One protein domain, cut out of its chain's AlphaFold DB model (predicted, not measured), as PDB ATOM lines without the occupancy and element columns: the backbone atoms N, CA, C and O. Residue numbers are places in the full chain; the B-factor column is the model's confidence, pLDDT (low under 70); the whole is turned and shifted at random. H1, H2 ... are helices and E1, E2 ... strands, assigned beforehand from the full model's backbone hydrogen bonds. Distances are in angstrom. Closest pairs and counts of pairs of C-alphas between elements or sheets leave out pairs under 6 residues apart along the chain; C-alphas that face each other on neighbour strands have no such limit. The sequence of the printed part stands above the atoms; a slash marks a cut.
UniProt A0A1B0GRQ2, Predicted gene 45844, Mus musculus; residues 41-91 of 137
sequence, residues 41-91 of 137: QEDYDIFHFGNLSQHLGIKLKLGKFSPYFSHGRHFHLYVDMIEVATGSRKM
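What this domain is: This is residues 41 to 91 of the 137 residues of the protein "Predicted gene 45844" of Mus musculus (UniProt A0A1B0GRQ2). A long hairpin of two strands, E1 and E2, makes the length of a flat, loose shape. A short third strand, E3, runs beside the last residues of E2, and the single helix H1 follows it and packs along the hairpin, over both E1 and E2. The printed part has 51 residues, with three named strands and one named helix in the order E1, E2, E3, H1, of mixed class. The sheet runs E1, E2, E3, antiparallel throughout. The radius of gyration of the C-alphas is 13.1 A, and the spans are 41 by 24 by 12 A.

Where its parts are: E1 is residues 44 to 53, 27.3 A long, with C-alpha 44 at (-45.785, -36.566, -1.058). E2 is residues 56 to 65, 26.9 A, with C-alpha 56 at (-58.674, -52.573, -14.248). E3 is residues 75 to 77, 6.7 A. H1 is residues 79 to 86, 10.7 A, and C-alpha 86 is at (-46.980, -57.157, -4.305).

How they stand to each other: E1, E2 and E3 form a meander, each strand the antiparallel neighbour of the one before; E1 and E3 are its edge strands. In the hairpin of E1 and E2, N 48 and O 60 are 2.8 A apart, within hydrogen-bond range. In the hairpin of E2 and E3, N 76 and O 64 are 2.8 A apart, also within range. H1 is on the sheet at a height of 8.7 A, over E1 and E2, and runs along the strands, at 18 degrees to E1 on the local plane. Its closest C-alphas to E2 are those of Met 81 and Leu 62, 5.7 A apart. In H1 every O i to N i+4 pair is within hydrogen-bond range.

The domain as a whole: The two C-alphas farthest apart, Gln 54 and His 71, are 42.4 A apart. The printed part has no cut and no long link. The mean pLDDT of the printed part is 85.0; residues 41, 71 and 72 are under 70.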
ATOM      1  N   GLN A  41     -42.059 -27.253   1.931       58.88
ATOM      2  CA  GLN A  41     -41.401 -28.490   1.585       58.88
ATOM      3  C   GLN A  41     -42.543 -29.520   1.630       58.88
ATOM      4  O   GLN A  41     -43.063 -29.811   2.703       58.88
ATOM      5  N   GLU A  42     -43.073 -29.860   0.452       72.56
ATOM      6  CA  GLU A  42     -44.372 -30.523   0.304       72.56
ATOM      7  C   GLU A  42     -44.325 -31.960   0.829       72.56
ATOM      8  O   GLU A  42     -43.302 -32.650   0.736       72.56
ATOM      9  N   ASP A  43     -45.460 -32.413   1.352       84.00
ATOM     10  CA  ASP A  43     -45.683 -33.825   1.628       84.00
ATOM     11  C   ASP A  43     -46.023 -34.543   0.315       84.00
ATOM     12  O   ASP A  43     -46.770 -34.029  -0.521       84.00
ATOM     13  N   TYR A  44     -45.507 -35.757   0.129       88.25
ATOM     14  CA  TYR A  44     -45.785 -36.566  -1.058       88.25
ATOM     15  C   TYR A  44     -46.368 -37.914  -0.674       88.25
ATOM     16  O   TYR A  44     -45.836 -38.609   0.187       88.25
ATOM     17  N   ASP A  45     -47.411 -38.338  -1.376       91.44
ATOM     18  CA  ASP A  45     -47.935 -39.693  -1.259       91.44
ATOM     19  C   ASP A  45     -47.173 -40.657  -2.173       91.44
ATOM     20  O   ASP A  45     -46.934 -40.378  -3.348       91.44
ATOM     21  N   ILE A  46     -46.831 -41.829  -1.638       92.25
ATOM     22  CA  ILE A  46     -46.161 -42.905  -2.371       92.25
ATOM     23  C   ILE A  46     -47.224 -43.926  -2.767       92.25
ATOM     24  O   ILE A  46     -47.914 -44.469  -1.901       92.25
ATOM     25  N   PHE A  47     -47.349 -44.208  -4.064       92.88
ATOM     26  CA  PHE A  47     -48.347 -45.133  -4.603       92.88
ATOM     27  C   PHE A  47     -47.711 -46.312  -5.338       92.88
ATOM     28  O   PHE A  47     -46.718 -46.153  -6.042       92.88
ATOM     29  N   HIS A  48     -48.345 -47.475  -5.226       90.12
ATOM     30  CA  HIS A  48     -48.154 -48.609  -6.117       90.12
ATOM     31  C   HIS A  48     -49.258 -48.626  -7.166       90.12
ATOM     32  O   HIS A  48     -50.442 -48.510  -6.834       90.12
ATOM     33  N   PHE A  49     -48.856 -48.806  -8.418       91.06
ATOM     34  CA  PHE A  49     -49.761 -49.012  -9.535       91.06
ATOM     35  C   PHE A  49     -49.627 -50.455  -9.998       91.06
ATOM     36  O   PHE A  49     -48.527 -50.914 -10.292       91.06
ATOM     37  N   GLY A  50     -50.744 -51.168 -10.047       86.62
ATOM     38  CA  GLY A  50     -50.796 -52.548 -10.515       86.62
ATOM     39  C   GLY A  50     -52.025 -52.779 -11.379       86.62
ATOM     40  O   GLY A  50     -52.916 -51.935 -11.430       86.62
ATOM     41  N   ASN A  51     -52.089 -53.936 -12.029       87.31
ATOM     42  CA  ASN A  51     -53.270 -54.366 -12.771       87.31
ATOM     43  C   ASN A  51     -53.967 -55.472 -11.985       87.31
ATOM     44  O   ASN A  51     -53.361 -56.503 -11.707       87.31
ATOM     45  N   LEU A  52     -55.235 -55.265 -11.641       82.19
ATOM     46  CA  LEU A  52     -56.093 -56.313 -11.090       82.19
ATOM     47  C   LEU A  52     -56.680 -57.184 -12.212       82.19
ATOM     48  O   LEU A  52     -56.889 -58.380 -12.035       82.19
ATOM     49  N   SER A  53     -56.924 -56.591 -13.381       86.62
ATOM     50  CA  SER A  53     -57.309 -57.288 -14.612       86.62
ATOM     51  C   SER A  53     -56.793 -56.528 -15.839       86.62
ATOM     52  O   SER A  53     -56.254 -55.430 -15.703       86.62
ATOM     53  N   GLN A  54     -56.981 -57.079 -17.045       87.19
ATOM     54  CA  GLN A  54     -56.534 -56.457 -18.305       87.19
ATOM     55  C   GLN A  54     -57.022 -55.010 -18.500       87.19
ATOM     56  O   GLN A  54     -56.364 -54.240 -19.191       87.19
ATOM     57  N   HIS A  55     -58.144 -54.630 -17.879       91.12
ATOM     58  CA  HIS A  55     -58.754 -53.303 -18.026       91.12
ATOM     59  C   HIS A  55     -58.939 -52.565 -16.694       91.12
ATOM     60  O   HIS A  55     -59.497 -51.469 -16.676       91.12
ATOM     61  N   LEU A  56     -58.501 -53.152 -15.576       90.00
ATOM     62  CA  LEU A  56     -58.674 -52.573 -14.248       90.00
ATOM     63  C   LEU A  56     -57.320 -52.399 -13.571       90.00
ATOM     64  O   LEU A  56     -56.734 -53.353 -13.053       90.00
ATOM     65  N   GLY A  57     -56.853 -51.153 -13.563       89.50
ATOM     66  CA  GLY A  57     -55.714 -50.728 -12.766       89.50
ATOM     67  C   GLY A  57     -56.115 -50.466 -11.316       89.50
ATOM     68  O   GLY A  57     -57.224 -50.019 -11.029       89.50
ATOM     69  N   ILE A  58     -55.188 -50.708 -10.398       89.69
ATOM     70  CA  ILE A  58     -55.299 -50.345  -8.988       89.69
ATOM     71  C   ILE A  58     -54.222 -49.323  -8.641       89.69
ATOM     72  O   ILE A  58     -53.083 -49.416  -9.096       89.69
ATOM     73  N   LYS A  59     -54.600 -48.352  -7.810       92.00
ATOM     74  CA  LYS A  59     -53.701 -47.363  -7.215       92.00
ATOM     75  C   LYS A  59     -53.777 -47.510  -5.699       92.00
ATOM     76  O   LYS A  59     -54.775 -47.135  -5.092       92.00
ATOM     77  N   LEU A  60     -52.729 -48.059  -5.097       91.44
ATOM     78  CA  LEU A  60     -52.647 -48.321  -3.658       91.44
ATOM     79  C   LEU A  60     -51.644 -47.374  -3.009       91.44
ATOM     80  O   LEU A  60     -50.510 -47.272  -3.465       91.44
ATOM     81  N   LYS A  61     -52.041 -46.672  -1.943       92.75
ATOM     82  CA  LYS A  61     -51.126 -45.818  -1.173       92.75
ATOM     83  C   LYS A  61     -50.219 -46.695  -0.312       92.75
ATOM     84  O   LYS A  61     -50.691 -47.338   0.621       92.75
ATOM     85  N   LEU A  62     -48.925 -46.702  -0.617       92.31
ATOM     86  CA  LEU A  62     -47.902 -47.444   0.122       92.31
ATOM     87  C   LEU A  62     -47.244 -46.625   1.222       92.31
ATOM     88  O   LEU A  62     -46.602 -47.191   2.100       92.31
ATOM     89  N   GLY A  63     -47.364 -45.305   1.179       92.62
ATOM     90  CA  GLY A  63     -46.691 -44.477   2.159       92.62
ATOM     91  C   GLY A  63     -46.816 -42.996   1.893       92.62
ATOM     92  O   GLY A  63     -47.611 -42.549   1.063       92.62
ATOM     93  N   LYS A  64     -45.999 -42.249   2.625       92.19
ATOM     94  CA  LYS A  64     -45.862 -40.806   2.499       92.19
ATOM     95  C   LYS A  64     -44.432 -40.368   2.778       92.19
ATOM     96  O   LYS A  64     -43.757 -40.943   3.630       92.19
ATOM     97  N   PHE A  65     -44.000 -39.332   2.090       89.81
ATOM     98  CA  PHE A  65     -42.804 -38.569   2.383       89.81
ATOM     99  C   PHE A  65     -43.220 -37.245   3.015       89.81
ATOM    100  O   PHE A  65     -44.144 -36.602   2.527       89.81
ATOM    101  N   SER A  66     -42.533 -36.851   4.081       86.69
ATOM    102  CA  SER A  66     -42.645 -35.524   4.668       86.69
ATOM    103  C   SER A  66     -41.270 -35.059   5.143       86.69
ATOM    104  O   SER A  66     -40.617 -35.763   5.924       86.69
ATOM    105  N   PRO A  67     -40.830 -33.860   4.741       79.81
ATOM    106  CA  PRO A  67     -39.588 -33.273   5.232       79.81
ATOM    107  C   PRO A  67     -39.672 -32.867   6.712       79.81
ATOM    108  O   PRO A  67     -38.642 -32.641   7.342       79.81
ATOM    109  N   TYR A  68     -40.880 -32.800   7.280       81.12
ATOM    110  CA  TYR A  68     -41.115 -32.451   8.682       81.12
ATOM    111  C   TYR A  68     -41.050 -33.654   9.629       81.12
ATOM    112  O   TYR A  68     -41.182 -33.493  10.844       81.12
ATOM    113  N   PHE A  69     -40.877 -34.874   9.111       80.81
ATOM    114  CA  PHE A  69     -40.676 -36.030   9.976       80.81
ATOM    115  C   PHE A  69     -39.355 -35.938  10.742       80.81
ATOM    116  O   PHE A  69     -38.375 -35.357  10.281       80.81
ATOM    117  N   SER A  70     -39.337 -36.547  11.934       78.56
ATOM    118  CA  SER A  70     -38.178 -36.570  12.832       78.56
ATOM    119  C   SER A  70     -36.891 -36.933  12.083       78.56
ATOM    120  O   SER A  70     -36.906 -37.893  11.305       78.56
ATOM    121  N   HIS A  71     -35.804 -36.209  12.374       61.28
ATOM    122  CA  HIS A  71     -34.484 -36.333  11.748       61.28
ATOM    123  C   HIS A  71     -34.132 -37.781  11.358       61.28
ATOM    124  O   HIS A  71     -34.019 -38.657  12.214       61.28
ATOM    125  N   GLY A  72     -33.999 -38.025  10.049       65.44
ATOM    126  CA  GLY A  72     -33.603 -39.319   9.478       65.44
ATOM    127  C   GLY A  72     -34.744 -40.208   8.967       65.44
ATOM    128  O   GLY A  72     -34.470 -41.199   8.298       65.44
ATOM    129  N   ARG A  73     -36.018 -39.864   9.209       71.38
ATOM    130  CA  ARG A  73     -37.177 -40.623   8.696       71.38
ATOM    131  C   ARG A  73     -38.097 -39.760   7.848       71.38
ATOM    132  O   ARG A  73     -39.263 -39.621   8.174       71.38
ATOM    133  N   HIS A  74     -37.593 -39.196   6.753       84.00
ATOM    134  CA  HIS A  74     -38.410 -38.354   5.863       84.00
ATOM    135  C   HIS A  74     -39.472 -39.138   5.079       84.00
ATOM    136  O   HIS A  74     -40.309 -38.541   4.418       84.00
ATOM    137  N   PHE A  75     -39.479 -40.469   5.156       88.06
ATOM    138  CA  PHE A  75     -40.503 -41.309   4.548       88.06
ATOM    139  C   PHE A  75     -41.084 -42.297   5.561       88.06
ATOM    140  O   PHE A  75     -40.411 -42.752   6.486       88.06
ATOM    141  N   HIS A  76     -42.349 -42.643   5.358       88.50
ATOM    142  CA  HIS A  76     -43.083 -43.648   6.108       88.50
ATOM    143  C   HIS A  76     -43.766 -44.588   5.116       88.50
ATOM    144  O   HIS A  76     -44.548 -44.132   4.281       88.50
ATOM    145  N   LEU A  77     -43.480 -45.887   5.216       88.56
ATOM    146  CA  LEU A  77     -44.089 -46.931   4.393       88.56
ATOM    147  C   LEU A  77     -45.009 -47.805   5.244       88.56
ATOM    148  O   LEU A  77     -44.654 -48.212   6.348       88.56
ATOM    149  N   TYR A  78     -46.173 -48.127   4.698       89.31
ATOM    150  CA  TYR A  78     -47.135 -49.048   5.281       89.31
ATOM    151  C   TYR A  78     -46.785 -50.467   4.822       89.31
ATOM    152  O   TYR A  78     -47.189 -50.890   3.741       89.31
ATOM    153  N   VAL A  79     -45.998 -51.194   5.620       84.44
ATOM    154  CA  VAL A  79     -45.458 -52.519   5.249       84.44
ATOM    155  C   VAL A  79     -46.562 -53.517   4.886       84.44
ATOM    156  O   VAL A  79     -46.431 -54.228   3.893       84.44
ATOM    157  N   ASP A  80     -47.681 -53.516   5.612       87.88
ATOM    158  CA  ASP A  80     -48.817 -54.391   5.296       87.88
ATOM    159  C   ASP A  80     -49.434 -54.066   3.922       87.88
ATOM    160  O   ASP A  80     -49.859 -54.962   3.197       87.88
ATOM    161  N   MET A  81     -49.405 -52.796   3.494       87.56
ATOM    162  CA  MET A  81     -49.882 -52.401   2.162       87.56
ATOM    163  C   MET A  81     -48.924 -52.838   1.050       87.56
ATOM    164  O   MET A  81     -49.372 -53.059  -0.072       87.56
ATOM    165  N   ILE A  82     -47.626 -52.992   1.340       85.69
ATOM    166  CA  ILE A  82     -46.650 -53.531   0.380       85.69
ATOM    167  C   ILE A  82     -46.955 -55.001   0.093       85.69
ATOM    168  O   ILE A  82     -46.953 -55.406  -1.069       85.69
ATOM    169  N   GLU A  83     -47.268 -55.788   1.123       86.81
ATOM    170  CA  GLU A  83     -47.664 -57.187   0.949       86.81
ATOM    171  C   GLU A  83     -48.951 -57.306   0.135       86.81
ATOM    172  O   GLU A  83     -48.994 -58.076  -0.818       86.81
ATOM    173  N   VAL A  84     -49.969 -56.496   0.441       84.00
ATOM    174  CA  VAL A  84     -51.215 -56.465  -0.341       84.00
ATOM    175  C   VAL A  84     -50.949 -56.079  -1.800       84.00
ATOM    176  O   VAL A  84     -51.541 -56.649  -2.712       84.00
ATOM    177  N   ALA A  85     -50.051 -55.123  -2.034       85.31
ATOM    178  CA  ALA A  85     -49.745 -54.627  -3.370       85.31
ATOM    179  C   ALA A  85     -48.907 -55.599  -4.217       85.31
ATOM    180  O   ALA A  85     -49.082 -55.642  -5.433       85.31
ATOM    181  N   THR A  86     -47.991 -56.346  -3.597       82.69
ATOM    182  CA  THR A  86     -46.980 -57.157  -4.305       82.69
ATOM    183  C   THR A  86     -47.153 -58.665  -4.118       82.69
ATOM    184  O   THR A  86     -46.479 -59.446  -4.785       82.69
ATOM    185  N   GLY A  87     -48.030 -59.094  -3.208       85.31
ATOM    186  CA  GLY A  87     -48.180 -60.493  -2.802       85.31
ATOM    187  C   GLY A  87     -47.015 -61.027  -1.960       85.31
ATOM    188  O   GLY A  87     -46.937 -62.230  -1.721       85.31
ATOM    189  N   SER A  88     -46.083 -60.169  -1.533       81.88
ATOM    190  CA  SER A  88     -44.879 -60.567  -0.808       81.88
ATOM    191  C   SER A  88     -44.439 -59.487   0.177       81.88
ATOM    192  O   SER A  88     -44.364 -58.309  -0.154       81.88
ATOM    193  N   ARG A  89     -44.051 -59.888   1.393       80.50
ATOM    194  CA  ARG A  89     -43.320 -58.999   2.319       80.50
ATOM    195  C   ARG A  89     -41.841 -58.852   1.953       80.50
ATOM    196  O   ARG A  89     -41.163 -57.979   2.489       80.50
ATOM    197  N   LYS A  90     -41.310 -59.717   1.080       82.00
ATOM    198  CA  LYS A  90     -39.903 -59.676   0.667       82.00
ATOM    199  C   LYS A  90     -39.705 -58.602  -0.392       82.00
ATOM    200  O   LYS A  90     -40.254 -58.707  -1.488       82.00
ATOM    201  N   MET A  91     -38.869 -57.621  -0.067       80.12
ATOM    202  CA  MET A  91     -38.389 -56.630  -1.023       80.12
ATOM    203  C   MET A  91     -37.541 -57.332  -2.099       80.12
ATOM    204  O   MET A  91     -36.668 -58.131  -1.742       80.12
TER     205      MET A  91